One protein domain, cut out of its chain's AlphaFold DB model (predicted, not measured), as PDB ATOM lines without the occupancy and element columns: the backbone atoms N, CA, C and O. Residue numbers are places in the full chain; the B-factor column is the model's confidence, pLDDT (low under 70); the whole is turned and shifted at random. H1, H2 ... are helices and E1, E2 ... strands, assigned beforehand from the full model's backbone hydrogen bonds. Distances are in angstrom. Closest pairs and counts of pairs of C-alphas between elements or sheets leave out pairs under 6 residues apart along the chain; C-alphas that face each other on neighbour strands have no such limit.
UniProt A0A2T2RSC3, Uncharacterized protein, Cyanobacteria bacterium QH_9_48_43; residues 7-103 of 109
ATOM      1  N   GLU A   7     178.647 182.496 155.895       87.31
ATOM      2  CA  GLU A   7     178.067 182.696 157.230       87.31
ATOM      3  C   GLU A   7     179.095 183.200 158.239       87.31
ATOM      4  O   GLU A   7     178.788 184.078 159.044       87.31
ATOM      5  N   GLU A   8     180.326 182.685 158.192       88.94
ATOM      6  CA  GLU A   8     181.414 183.184 159.034       88.94
ATOM      7  C   GLU A   8     181.703 184.653 158.725       88.94
ATOM      8  O   GLU A   8     181.788 185.467 159.643       88.94
ATOM      9  N   PHE A   9     181.768 185.025 157.444       88.25
ATOM     10  CA  PHE A   9     181.915 186.423 157.035       88.25
ATOM     11  C   PHE A   9     180.759 187.302 157.506       88.25
ATOM     12  O   PHE A   9     180.983 188.345 158.132       88.25
ATOM     13  N   LEU A  10     179.524 186.865 157.276       89.81
ATOM     14  CA  LEU A  10     178.341 187.588 157.723       89.81
ATOM     15  C   LEU A  10     178.280 187.697 159.244       89.81
ATOM     16  O   LEU A  10     177.829 188.718 159.752       89.81
ATOM     17  N   SER A  11     178.795 186.716 159.982       93.19
ATOM     18  CA  SER A  11     178.858 186.782 161.440       93.19
ATOM     19  C   SER A  11     179.729 187.934 161.926       93.19
ATOM     20  O   SER A  11     179.335 188.644 162.851       93.19
ATOM     21  N   TYR A  12     180.868 188.194 161.282       92.19
ATOM     22  CA  TYR A  12     181.689 189.366 161.609       92.19
ATOM     23  C   TYR A  12     180.995 190.676 161.254       92.19
ATOM     24  O   TYR A  12     181.036 191.618 162.046       92.19
ATOM     25  N   PHE A  13     180.329 190.739 160.103       92.12
ATOM     26  CA  PHE A  13     179.567 191.921 159.712       92.12
ATOM     27  C   PHE A  13     178.419 192.212 160.695       92.12
ATOM     28  O   PHE A  13     178.333 193.316 161.232       92.12
ATOM     29  N   LEU A  14     177.579 191.216 160.989       94.62
ATOM     30  CA  LEU A  14     176.442 191.361 161.898       94.62
ATOM     31  C   LEU A  14     176.895 191.720 163.316       94.62
ATOM     32  O   LEU A  14     176.311 192.607 163.931       94.62
ATOM     33  N   THR A  15     177.952 191.088 163.830       95.56
ATOM     34  CA  THR A  15     178.428 191.381 165.189       95.56
ATOM     35  C   THR A  15     179.145 192.724 165.280       95.56
ATOM     36  O   THR A  15     178.784 193.557 166.102       95.56
ATOM     37  N   LEU A  16     180.156 192.977 164.448       94.69
ATOM     38  CA  LEU A  16     181.011 194.153 164.621       94.69
ATOM     39  C   LEU A  16     180.419 195.411 163.992       94.69
ATOM     40  O   LEU A  16     180.449 196.469 164.618       94.69
ATOM     41  N   ALA A  17     179.892 195.321 162.770       95.25
ATOM     42  CA  ALA A  17     179.376 196.495 162.074       95.25
ATOM     43  C   ALA A  17     177.974 196.867 162.568       95.25
ATOM     44  O   ALA A  17     177.714 198.038 162.814       95.25
ATOM     45  N   ILE A  18     177.082 195.888 162.741       95.25
ATOM     46  CA  ILE A  18     175.692 196.173 163.117       95.25
ATOM     47  C   ILE A  18     175.526 196.230 164.640       95.25
ATOM     48  O   ILE A  18     175.204 197.288 165.171       95.25
ATOM     49  N   GLN A  19     175.763 195.118 165.343       95.44
ATOM     50  CA  GLN A  19     175.437 195.002 166.772       95.44
ATOM     51  C   GLN A  19     176.351 195.810 167.691       95.44
ATOM     52  O   GLN A  19     175.898 196.263 168.730       95.44
ATOM     53  N   VAL A  20     177.633 195.965 167.360       94.25
ATOM     54  CA  VAL A  20     178.557 196.743 168.199       94.25
ATOM     55  C   VAL A  20     178.616 198.190 167.729       94.25
ATOM     56  O   VAL A  20     178.397 199.097 168.520       94.25
ATOM     57  N   ASN A  21     178.918 198.419 166.451       96.25
ATOM     58  CA  ASN A  21     179.174 199.769 165.960       96.25
ATOM     59  C   ASN A  21     177.879 200.578 165.768       96.25
ATOM     60  O   ASN A  21     177.660 201.555 166.480       96.25
ATOM     61  N   LEU A  22     176.990 200.167 164.853       95.94
ATOM     62  CA  LEU A  22     175.774 200.942 164.574       95.94
ATOM     63  C   LEU A  22     174.808 200.988 165.761       95.94
ATOM     64  O   LEU A  22     174.226 202.039 166.013       95.94
ATOM     65  N   TYR A  23     174.652 199.888 166.499       95.31
ATOM     66  CA  TYR A  23     173.770 199.876 167.664       95.31
ATOM     67  C   TYR A  23     174.229 200.857 168.749       95.31
ATOM     68  O   TYR A  23     173.400 201.603 169.248       95.31
ATOM     69  N   ALA A  24     175.530 200.949 169.059       95.12
ATOM     70  CA  ALA A  24     176.026 201.891 170.072       95.12
ATOM     71  C   ALA A  24     175.745 203.363 169.713       95.12
ATOM     72  O   ALA A  24     175.457 204.185 170.585       95.12
ATOM     73  N   ILE A  25     175.795 203.701 168.419       94.31
ATOM     74  CA  ILE A  25     175.410 205.035 167.936       94.31
ATOM     75  C   ILE A  25     173.924 205.282 168.206       94.31
ATOM     76  O   ILE A  25     173.542 206.362 168.644       94.31
ATOM     77  N   ILE A  26     173.084 204.286 167.945       94.00
ATOM     78  CA  ILE A  26     171.629 204.403 168.067       94.00
ATOM     79  C   ILE A  26     171.178 204.420 169.513       94.00
ATOM     80  O   ILE A  26     170.294 205.199 169.829       94.00
ATOM     81  N   ASP A  27     171.802 203.622 170.371       94.38
ATOM     82  CA  ASP A  27     171.610 203.647 171.820       94.38
ATOM     83  C   ASP A  27     171.808 205.079 172.345       94.38
ATOM     84  O   ASP A  27     170.913 205.678 172.935       94.38
ATOM     85  N   THR A  28     172.908 205.720 171.931       94.56
ATOM     86  CA  THR A  28     173.181 207.127 172.266       94.56
ATOM     87  C   THR A  28     172.131 208.092 171.689       94.56
ATOM     88  O   THR A  28     171.749 209.065 172.337       94.56
ATOM     89  N   LEU A  29     171.667 207.872 170.454       92.06
ATOM     90  CA  LEU A  29     170.645 208.726 169.832       92.06
ATOM     91  C   LEU A  29     169.260 208.539 170.461       92.06
ATOM     92  O   LEU A  29     168.520 209.513 170.573       92.06
ATOM     93  N   SER A  30     168.916 207.319 170.872       92.56
ATOM     94  CA  SER A  30     167.695 206.994 171.608       92.56
ATOM     95  C   SER A  30     167.664 207.769 172.921       92.56
ATOM     96  O   SER A  30     166.687 208.463 173.194       92.56
ATOM     97  N   ASP A  31     168.772 207.755 173.663       92.75
ATOM     98  CA  ASP A  31     168.906 208.474 174.932       92.75
ATOM     99  C   ASP A  31     168.796 209.998 174.782       92.75
ATOM    100  O   ASP A  31     168.210 210.674 175.629       92.75
ATOM    101  N   LEU A  32     169.367 210.564 173.713       95.62
ATOM    102  CA  LEU A  32     169.409 212.017 173.511       95.62
ATOM    103  C   LEU A  32     168.156 212.590 172.836       95.62
ATOM    104  O   LEU A  32     167.841 213.763 173.047       95.62
ATOM    105  N   TYR A  33     167.479 211.806 171.996       92.00
ATOM    106  CA  TYR A  33     166.437 212.296 171.089       92.00
ATOM    107  C   TYR A  33     165.130 211.491 171.131       92.00
ATOM    108  O   TYR A  33     164.296 211.686 170.247       92.00
ATOM    109  N   ASP A  34     164.941 210.604 172.116       89.00
ATOM    110  CA  ASP A  34     163.727 209.782 172.301       89.00
ATOM    111  C   ASP A  34     163.344 208.992 171.032       89.00
ATOM    112  O   ASP A  34     162.187 208.883 170.623       89.00
ATOM    113  N   CYS A  35     164.364 208.491 170.332       88.31
ATOM    114  CA  CYS A  35     164.189 207.710 169.114       88.31
ATOM    115  C   CYS A  35     163.929 206.241 169.450       88.31
ATOM    116  O   CYS A  35     164.762 205.592 170.070       88.31
ATOM    117  N   GLU A  36     162.830 205.668 168.954       90.62
ATOM    118  CA  GLU A  36     162.540 204.249 169.181       90.62
ATOM    119  C   GLU A  36     163.586 203.321 168.533       90.62
ATOM    120  O   GLU A  36     163.768 203.322 167.309       90.62
ATOM    121  N   GLU A  37     164.171 202.419 169.326       90.31
ATOM    122  CA  GLU A  37     165.081 201.360 168.853       90.31
ATOM    123  C   GLU A  37     164.459 200.520 167.717       90.31
ATOM    124  O   GLU A  37     165.122 200.136 166.751       90.31
ATOM    125  N   LEU A  38     163.144 200.284 167.773       92.00
ATOM    126  CA  LEU A  38     162.416 199.558 166.731       92.00
ATOM    127  C   LEU A  38     162.552 200.225 165.352       92.00
ATOM    128  O   LEU A  38     162.667 199.539 164.330       92.00
ATOM    129  N   SER A  39     162.560 201.559 165.314       91.69
ATOM    130  CA  SER A  39     162.723 202.325 164.076       91.69
ATOM    131  C   SER A  39     164.106 202.110 163.469       91.69
ATOM    132  O   SER A  39     164.225 201.959 162.250       91.69
ATOM    133  N   PHE A  40     165.144 201.992 164.298       92.06
ATOM    134  CA  PHE A  40     166.483 201.644 163.832       92.06
ATOM    135  C   PHE A  40     166.518 200.267 163.176       92.06
ATOM    136  O   PHE A  40     166.986 200.132 162.042       92.06
ATOM    137  N   TRP A  41     165.976 199.244 163.837       94.31
ATOM    138  CA  TRP A  41     165.989 197.896 163.279       94.31
ATOM    139  C   TRP A  41     165.206 197.801 161.961       94.31
ATOM    140  O   TRP A  41     165.635 197.101 161.038       94.31
ATOM    141  N   LYS A  42     164.119 198.570 161.810       94.75
ATOM    142  CA  LYS A  42     163.398 198.715 160.532       94.75
ATOM    143  C   LYS A  42     164.271 199.345 159.441       94.75
ATOM    144  O   LYS A  42     164.287 198.846 158.314       94.75
ATOM    145  N   ILE A  43     165.034 200.393 159.766       93.94
ATOM    146  CA  ILE A  43     165.982 201.030 158.835       93.94
ATOM    147  C   ILE A  43     167.078 200.041 158.418       93.94
ATOM    148  O   ILE A  43     167.384 199.942 157.227       93.94
ATOM    149  N   ILE A  44     167.638 199.281 159.362       94.56
ATOM    150  CA  ILE A  44     168.645 198.251 159.078       94.56
ATOM    151  C   ILE A  44     168.074 197.167 158.167       94.56
ATOM    152  O   ILE A  44     168.668 196.884 157.126       94.56
ATOM    153  N   LYS A  45     166.902 196.605 158.499       94.44
ATOM    154  CA  LYS A  45     166.232 195.577 157.686       94.44
ATOM    155  C   LYS A  45     166.044 196.046 156.246       94.44
ATOM    156  O   LYS A  45     166.467 195.349 155.324       94.44
ATOM    157  N   LYS A  46     165.499 197.254 156.066       93.38
ATOM    158  CA  LYS A  46     165.284 197.859 154.748       93.38
ATOM    159  C   LYS A  46     166.592 198.006 153.964       93.38
ATOM    160  O   LYS A  46     166.674 197.562 152.823       93.38
ATOM    161  N   ASN A  47     167.632 198.584 154.571       92.38
ATOM    162  CA  ASN A  47     168.909 198.803 153.884       92.38
ATOM    163  C   ASN A  47     169.627 197.490 153.543       92.38
ATOM    164  O   ASN A  47     170.201 197.375 152.462       92.38
ATOM    165  N   LEU A  48     169.572 196.482 154.418       90.38
ATOM    166  CA  LEU A  48     170.123 195.160 154.118       90.38
ATOM    167  C   LEU A  48     169.385 194.513 152.942       90.38
ATOM    168  O   LEU A  48     170.036 194.026 152.019       90.38
ATOM    169  N   GLN A  49     168.051 194.568 152.926       89.19
ATOM    170  CA  GLN A  49     167.237 194.058 151.822       89.19
ATOM    171  C   GLN A  49     167.555 194.756 150.493       89.19
ATOM    172  O   GLN A  49     167.827 194.082 149.503       89.19
ATOM    173  N   GLU A  50     167.574 196.089 150.471       88.00
ATOM    174  CA  GLU A  50     167.731 196.877 149.240       88.00
ATOM    175  C   GLU A  50     169.175 196.945 148.726       88.00
ATOM    176  O   GLU A  50     169.396 197.031 147.520       88.00
ATOM    177  N   LYS A  51     170.178 196.971 149.613       83.94
ATOM    178  CA  LYS A  51     171.568 197.287 149.227       83.94
ATOM    179  C   LYS A  51     172.512 196.105 149.282       83.94
ATOM    180  O   LYS A  51     173.451 196.057 148.493       83.94
ATOM    181  N   VAL A  52     172.285 195.173 150.202       75.44
ATOM    182  CA  VAL A  52     173.160 194.007 150.382       75.44
ATOM    183  C   VAL A  52     172.563 192.801 149.672       75.44
ATOM    184  O   VAL A  52     173.227 192.157 148.868       75.44
ATOM    185  N   LEU A  53     171.281 192.540 149.915       78.00
ATOM    186  CA  LEU A  53     170.604 191.324 149.482       78.00
ATOM    187  C   LEU A  53     170.017 191.402 148.077       78.00
ATOM    188  O   LEU A  53     169.607 190.365 147.568       78.00
ATOM    189  N   GLN A  54     169.966 192.580 147.455       77.50
ATOM    190  CA  GLN A  54     169.613 192.749 146.040       77.50
ATOM    191  C   GLN A  54     170.837 192.923 145.138       77.50
ATOM    192  O   GLN A  54     170.696 192.794 143.929       77.50
ATOM    193  N   ASN A  55     172.028 193.127 145.703       74.00
ATOM    194  CA  ASN A  55     173.247 193.369 144.941       74.00
ATOM    195  C   ASN A  55     173.690 192.125 144.143       74.00
ATOM    196  O   ASN A  55     173.616 191.003 144.649       74.00
ATOM    197  N   ASP A  56     174.160 192.329 142.913       70.69
ATOM    198  CA  ASP A  56     174.635 191.270 142.007       70.69
ATOM    199  C   ASP A  56     176.081 190.831 142.293       70.69
ATOM    200  O   ASP A  56     176.587 189.899 141.675       70.69
ATOM    201  N   LEU A  57     176.745 191.466 143.266       65.62
ATOM    202  CA  LEU A  57     178.072 191.063 143.738       65.62
ATOM    203  C   LEU A  57     178.099 189.646 144.338       65.62
ATOM    204  O   LEU A  57     179.164 189.035 144.392       65.62
ATOM    205  N   PHE A  58     176.955 189.117 144.780       65.44
ATOM    206  CA  PHE A  58     176.839 187.774 145.349       65.44
ATOM    207  C   PHE A  58     176.051 186.878 144.389       65.44
ATOM    208  O   PHE A  58     174.822 186.899 144.379       65.44
ATOM    209  N   THR A  59     176.760 186.109 143.561       60.88
ATOM    210  CA  THR A  59     176.154 185.244 142.537       60.88
ATOM    211  C   THR A  59     175.572 183.945 143.098       60.88
ATOM    212  O   THR A  59     174.573 183.486 142.568       60.88
ATOM    213  N   GLU A  60     176.112 183.391 144.186       67.62
ATOM    214  CA  GLU A  60     175.594 182.203 144.890       67.62
ATOM    215  C   GLU A  60     176.204 182.142 146.314       67.62
ATOM    216  O   GLU A  60     177.402 182.411 146.453       67.62
ATOM    217  N   PRO A  61     175.454 181.784 147.379       70.25
ATOM    218  CA  PRO A  61     174.012 181.585 147.451       70.25
ATOM    219  C   PRO A  61     173.358 182.792 148.144       70.25
ATOM    220  O   PRO A  61     173.271 182.869 149.375       70.25
ATOM    221  N   LYS A  62     172.871 183.745 147.339       77.31
ATOM    222  CA  LYS A  62     172.142 184.949 147.784       77.31
ATOM    223  C   LYS A  62     170.993 184.590 148.731       77.31
ATOM    224  O   LYS A  62     170.836 185.222 149.771       77.31
ATOM    225  N   GLU A  63     170.261 183.516 148.435       81.31
ATOM    226  CA  GLU A  63     169.186 182.992 149.287       81.31
ATOM    227  C   GLU A  63     169.678 182.553 150.670       81.31
ATOM    228  O   GLU A  63     169.036 182.845 151.676       81.31
ATOM    229  N   LYS A  64     170.846 181.910 150.749       84.31
ATOM    230  CA  LYS A  64     171.421 181.463 152.023       84.31
ATOM    231  C   LYS A  64     171.816 182.654 152.895       84.31
ATOM    232  O   LYS A  64     171.525 182.662 154.088       84.31
ATOM    233  N   MET A  65     172.388 183.696 152.288       85.44
ATOM    234  CA  MET A  65     172.688 184.957 152.976       85.44
ATOM    235  C   MET A  65     171.411 185.660 153.450       85.44
ATOM    236  O   MET A  65     171.349 186.125 154.587       85.44
ATOM    237  N   GLN A  66     170.380 185.717 152.600       87.62
ATOM    238  CA  GLN A  66     169.077 186.279 152.959       87.62
ATOM    239  C   GLN A  66     168.458 185.524 154.132       87.62
ATOM    240  O   GLN A  66     168.030 186.156 155.097       87.62
ATOM    241  N   ASN A  67     168.461 184.190 154.083       89.31
ATOM    242  CA  ASN A  67     167.947 183.353 155.156       89.31
ATOM    243  C   ASN A  67     168.694 183.590 156.467       89.31
ATOM    244  O   ASN A  67     168.062 183.890 157.481       89.31
ATOM    245  N   PHE A  68     170.028 183.568 156.418       91.69
ATOM    246  CA  PHE A  68     170.885 183.796 157.579       91.69
ATOM    247  C   PHE A  68     170.646 185.160 158.242       91.69
ATOM    248  O   PHE A  68     170.574 185.261 159.463       91.69
ATOM    249  N   ILE A  69     170.493 186.221 157.445       92.19
ATOM    250  CA  ILE A  69     170.319 187.581 157.967       92.19
ATOM    251  C   ILE A  69     168.875 187.823 158.430       92.19
ATOM    252  O   ILE A  69     168.665 188.385 159.504       92.19
ATOM    253  N   LEU A  70     167.869 187.434 157.640       92.00
ATOM    254  CA  LEU A  70     166.488 187.901 157.825       92.00
ATOM    255  C   LEU A  70     165.565 186.913 158.544       92.00
ATOM    256  O   LEU A  70     164.641 187.360 159.223       92.00
ATOM    257  N   TYR A  71     165.764 185.605 158.370       91.31
ATOM    258  CA  TYR A  71     164.742 184.601 158.705       91.31
ATOM    259  C   TYR A  71     165.178 183.614 159.789       91.31
ATOM    260  O   TYR A  71     164.330 183.106 160.542       91.31
ATOM    261  N   GLU A  72     166.484 183.374 159.922       94.31
ATOM    262  CA  GLU A  72     167.029 182.580 161.021       94.31
ATOM    263  C   GLU A  72     166.573 183.127 162.373       94.31
ATOM    264  O   GLU A  72     166.494 184.338 162.592       94.31
ATOM    265  N   SER A  73     166.243 182.219 163.294       95.19
ATOM    266  CA  SER A  73     165.771 182.589 164.636       95.19
ATOM    267  C   SER A  73     166.841 183.295 165.458       95.19
ATOM    268  O   SER A  73     166.510 184.102 166.323       95.19
ATOM    269  N   ASN A  74     168.104 182.987 165.176       95.75
ATOM    270  CA  ASN A  74     169.235 183.419 165.970       95.75
ATOM    271  C   ASN A  74     170.234 184.187 165.113       95.75
ATOM    272  O   ASN A  74     170.495 183.825 163.968       95.75
ATOM    273  N   TRP A  75     170.832 185.208 165.710       95.75
ATOM    274  CA  TRP A  75     171.980 185.917 165.173       95.75
ATOM    275  C   TRP A  75     173.254 185.578 165.937       95.75
ATOM    276  O   TRP A  75     173.195 185.321 167.142       95.75
ATOM    277  N   PRO A  76     174.414 185.609 165.257       96.81
ATOM    278  CA  PRO A  76     175.702 185.500 165.922       96.81
ATOM    279  C   PRO A  76     175.898 186.697 166.850       96.81
ATOM    280  O   PRO A  76     175.533 187.817 166.506       96.81
ATOM    281  N   PHE A  77     176.509 186.467 168.007       95.94
ATOM    282  CA  PHE A  77     176.783 187.494 169.006       95.94
ATOM    283  C   PHE A  77     178.232 187.405 169.471       95.94
ATOM    284  O   PHE A  77     178.740 186.316 169.738       95.94
ATOM    285  N   LYS A  78     178.908 188.548 169.598       93.88
ATOM    286  CA  LYS A  78     180.288 188.577 170.088       93.88
ATOM    287  C   LYS A  78     180.300 188.541 171.613       93.88
ATOM    288  O   LYS A  78     180.056 189.544 172.275       93.88
ATOM    289  N   GLN A  79     180.644 187.390 172.174       93.38
ATOM    290  CA  GLN A  79     180.816 187.234 173.612       93.38
ATOM    291  C   GLN A  79     182.174 187.788 174.039       93.38
ATOM    292  O   GLN A  79     183.219 187.323 173.579       93.38
ATOM    293  N   LEU A  80     182.141 188.767 174.941       89.94
ATOM    294  CA  LEU A  80     183.331 189.355 175.561       89.94
ATOM    295  C   LEU A  80     183.498 188.882 177.008       89.94
ATOM    296  O   LEU A  80     184.582 188.470 177.398       89.94
ATOM    297  N   LEU A  81     182.411 188.874 177.784       90.38
ATOM    298  CA  LEU A  81     182.461 188.558 179.213       90.38
ATOM    299  C   LEU A  81     182.841 187.098 179.485       90.38
ATOM    300  O   LEU A  81     183.755 186.845 180.263       90.38
ATOM    301  N   THR A  82     182.181 186.136 178.832       89.19
ATOM    302  CA  THR A  82     182.456 184.708 179.065       89.19
ATOM    303  C   THR A  82     183.915 184.347 178.780       89.19
ATOM    304  O   THR A  82     184.527 183.710 179.634       89.19
ATOM    305  N   PRO A  83     184.521 184.757 177.649       87.69
ATOM    306  CA  PRO A  83     185.943 184.518 177.422       87.69
ATOM    307  C   PRO A  83     186.830 185.201 178.457       87.69
ATOM    308  O   PRO A  83     187.684 184.527 179.009       87.69
ATOM    309  N   LEU A  84     186.582 186.476 178.788       87.44
ATOM    310  CA  LEU A  84     187.379 187.217 179.777       87.44
ATOM    311  C   LEU A  84     187.428 186.532 181.149       87.44
ATOM    312  O   LEU A  84     188.466 186.544 181.802       87.44
ATOM    313  N   LEU A  85     186.320 185.927 181.582       88.81
ATOM    314  CA  LEU A  85     186.246 185.214 182.861       88.81
ATOM    315  C   LEU A  85     186.969 183.857 182.848       88.81
ATOM    316  O   LEU A  85     187.286 183.339 183.916       88.81
ATOM    317  N   ASN A  86     187.212 183.281 181.669       86.88
ATOM    318  CA  ASN A  86     187.793 181.945 181.510       86.88
ATOM    319  C   ASN A  86     189.223 181.953 180.940       86.88
ATOM    320  O   ASN A  86     189.887 180.918 180.963       86.88
ATOM    321  N   SER A  87     189.694 183.081 180.406       81.38
ATOM    322  CA  SER A  87     191.016 183.218 179.788       81.38
ATOM    323  C   SER A  87     192.143 183.339 180.820       81.38
ATOM    324  O   SER A  87     191.995 184.012 181.842       81.38
ATOM    325  N   ASP A  88     193.299 182.733 180.525       81.88
ATOM    326  CA  ASP A  88     194.532 182.957 181.290       81.88
ATOM    327  C   ASP A  88     194.978 184.424 181.098       81.88
ATOM    328  O   ASP A  88     195.084 184.876 179.954       81.88
ATOM    329  N   PRO A  89     195.296 185.176 182.171       71.38
ATOM    330  CA  PRO A  89     195.817 186.545 182.081       71.38
ATOM    331  C   PRO A  89     197.037 186.726 181.160       71.38
ATOM    332  O   PRO A  89     197.384 187.853 180.808       71.38
ATOM    333  N   LYS A  90     197.730 185.638 180.802       74.44
ATOM    334  CA  LYS A  90     198.880 185.631 179.886       74.44
ATOM    335  C   LYS A  90     198.498 185.592 178.404       74.44
ATOM    336  O   LYS A  90     199.384 185.774 177.560       74.44
ATOM    337  N   GLU A  91     197.234 185.344 178.061       74.19
ATOM    338  CA  GLU A  91     196.766 185.400 176.676       74.19
ATOM    339  C   GLU A  91     196.885 186.829 176.130       74.19
ATOM    340  O   GLU A  91     196.396 187.799 176.708       74.19
ATOM    341  N   ARG A  92     197.583 186.976 175.000       67.31
ATOM    342  CA  ARG A  92     197.774 188.272 174.338       67.31
ATOM    343  C   ARG A  92     196.689 188.475 173.283       67.31
ATOM    344  O   ARG A  92     196.688 187.796 172.262       67.31
ATOM    345  N   GLY A  93     195.806 189.442 173.516       70.81
ATOM    346  CA  GLY A  93     194.693 189.801 172.634       70.81
ATOM    347  C   GLY A  93     193.407 190.018 173.429       70.81
ATOM    348  O   GLY A  93     193.383 189.791 174.633       70.81
ATOM    349  N   MET A  94     192.336 190.468 172.773       76.31
ATOM    350  CA  MET A  94     191.018 190.509 173.411       76.31
ATOM    351  C   MET A  94     190.367 189.123 173.278       76.31
ATOM    352  O   MET A  94     190.020 188.748 172.150       76.31
ATOM    353  N   PRO A  95     190.192 188.358 174.372       79.31
ATOM    354  CA  PRO A  95     189.528 187.065 174.308       79.31
ATOM    355  C   PRO A  95     188.069 187.298 173.910       79.31
ATOM    356  O   PRO A  95     187.347 188.091 174.514       79.31
ATOM    357  N   SER A  96     187.639 186.658 172.825       83.19
ATOM    358  CA  SER A  96     186.261 186.749 172.348       83.19
ATOM    359  C   SER A  96     185.831 185.434 171.718       83.19
ATOM    360  O   SER A  96     186.650 184.732 171.132       83.19
ATOM    361  N   SER A  97     184.546 185.121 171.823       88.25
ATOM    362  CA  SER A  97     183.934 183.946 171.200       88.25
ATOM    363  C   SER A  97     182.612 184.330 170.539       88.25
ATOM    364  O   SER A  97     182.112 185.444 170.724       88.25
ATOM    365  N   LEU A  98     182.073 183.430 169.717       91.31
ATOM    366  CA  LEU A  98     180.756 183.590 169.113       91.31
ATOM    367  C   LEU A  98     179.717 182.852 169.957       91.31
ATOM    368  O   LEU A  98     179.806 181.642 170.146       91.31
ATOM    369  N   GLY A  99     178.734 183.600 170.438       93.88
ATOM    370  CA  GLY A  99     177.481 183.087 170.976       93.88
ATOM    371  C   GLY A  99     176.327 183.374 170.023       93.88
ATOM    372  O   GLY A  99     176.534 183.719 168.857       93.88
ATOM    373  N   VAL A 100     175.103 183.275 170.541       95.94
ATOM    374  CA  VAL A 100     173.881 183.569 169.788       95.94
ATOM    375  C   VAL A 100     172.920 184.444 170.589       95.94
ATOM    376  O   VAL A 100     172.873 184.355 171.814       95.94
ATOM    377  N   ILE A 101     172.150 185.266 169.882       95.44
ATOM    378  CA  ILE A 101     171.019 186.055 170.393       95.44
ATOM    379  C   ILE A 101     169.802 185.847 169.489       95.44
ATOM    380  O   ILE A 101     169.955 185.393 168.357       95.44
ATOM    381  N   SER A 102     168.605 186.219 169.944       95.75
ATOM    382  CA  SER A 102     167.427 186.284 169.069       95.75
ATOM    383  C   SER A 102     167.670 187.258 167.917       95.75
ATOM    384  O   SER A 102     168.172 188.357 168.138       95.75
ATOM    385  N   ASN A 103     167.295 186.876 166.697       95.81
ATOM    386  CA  ASN A 103     167.408 187.746 165.530       95.81
ATOM    387  C   ASN A 103     166.471 188.967 165.678       95.81
ATOM    388  O   ASN A 103     165.247 188.787 165.629       95.81
TER     389      ASN A 103
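Overview. This is residues 7 to 103 of the 109 residues of an uncharacterized protein of Cyanobacteria bacterium QH_9_48_43 (UniProt A0A2T2RSC3). An antiparallel two-stranded ribbon, E1 and E2, crosses the long helix H1; H2 folds back from H1's far end, and H3 follows. Residues 88 to 93, beyond H4, stick out. Among 97 printed residues, mostly helix, the order is H1 H2 H3 E1 H4 E2. The whole is loose, radius of gyration of the C-alphas 15.8 A, spanning 45 by 40 by 22 A.

Arrangement. Start at E1, residues 74 to 79, and E2, residues 97 to 102: N 77 and O 99, 2.9 A apart, are within hydrogen-bond range. C-alpha 76 is 5.6 A from C-alpha 11 of H1, residues 7 to 33, their closest pair. H1, H2, residues 37 to 52, and H3, residues 62 to 71, form an up-and-down bundle, each running against the one before. In the hairpin H1 and H2, H1 touches with residues 26 to 30 alone, closest at C-alphas 30 and 37, 6.8 A. Of H1's O i to N i+4 pairs, 19 of 23 are within range.

Along the chain. Find C-alpha 7 at (178.067, 182.696, 157.230); H1 runs 34.7 A. H4 is residues 81 to 86; E2 ends at (167.427, 186.284, 169.069).

Size, cuts and confidence. The printed part has no cut; pLDDT is under 70 at residues 57 to 60 and 92.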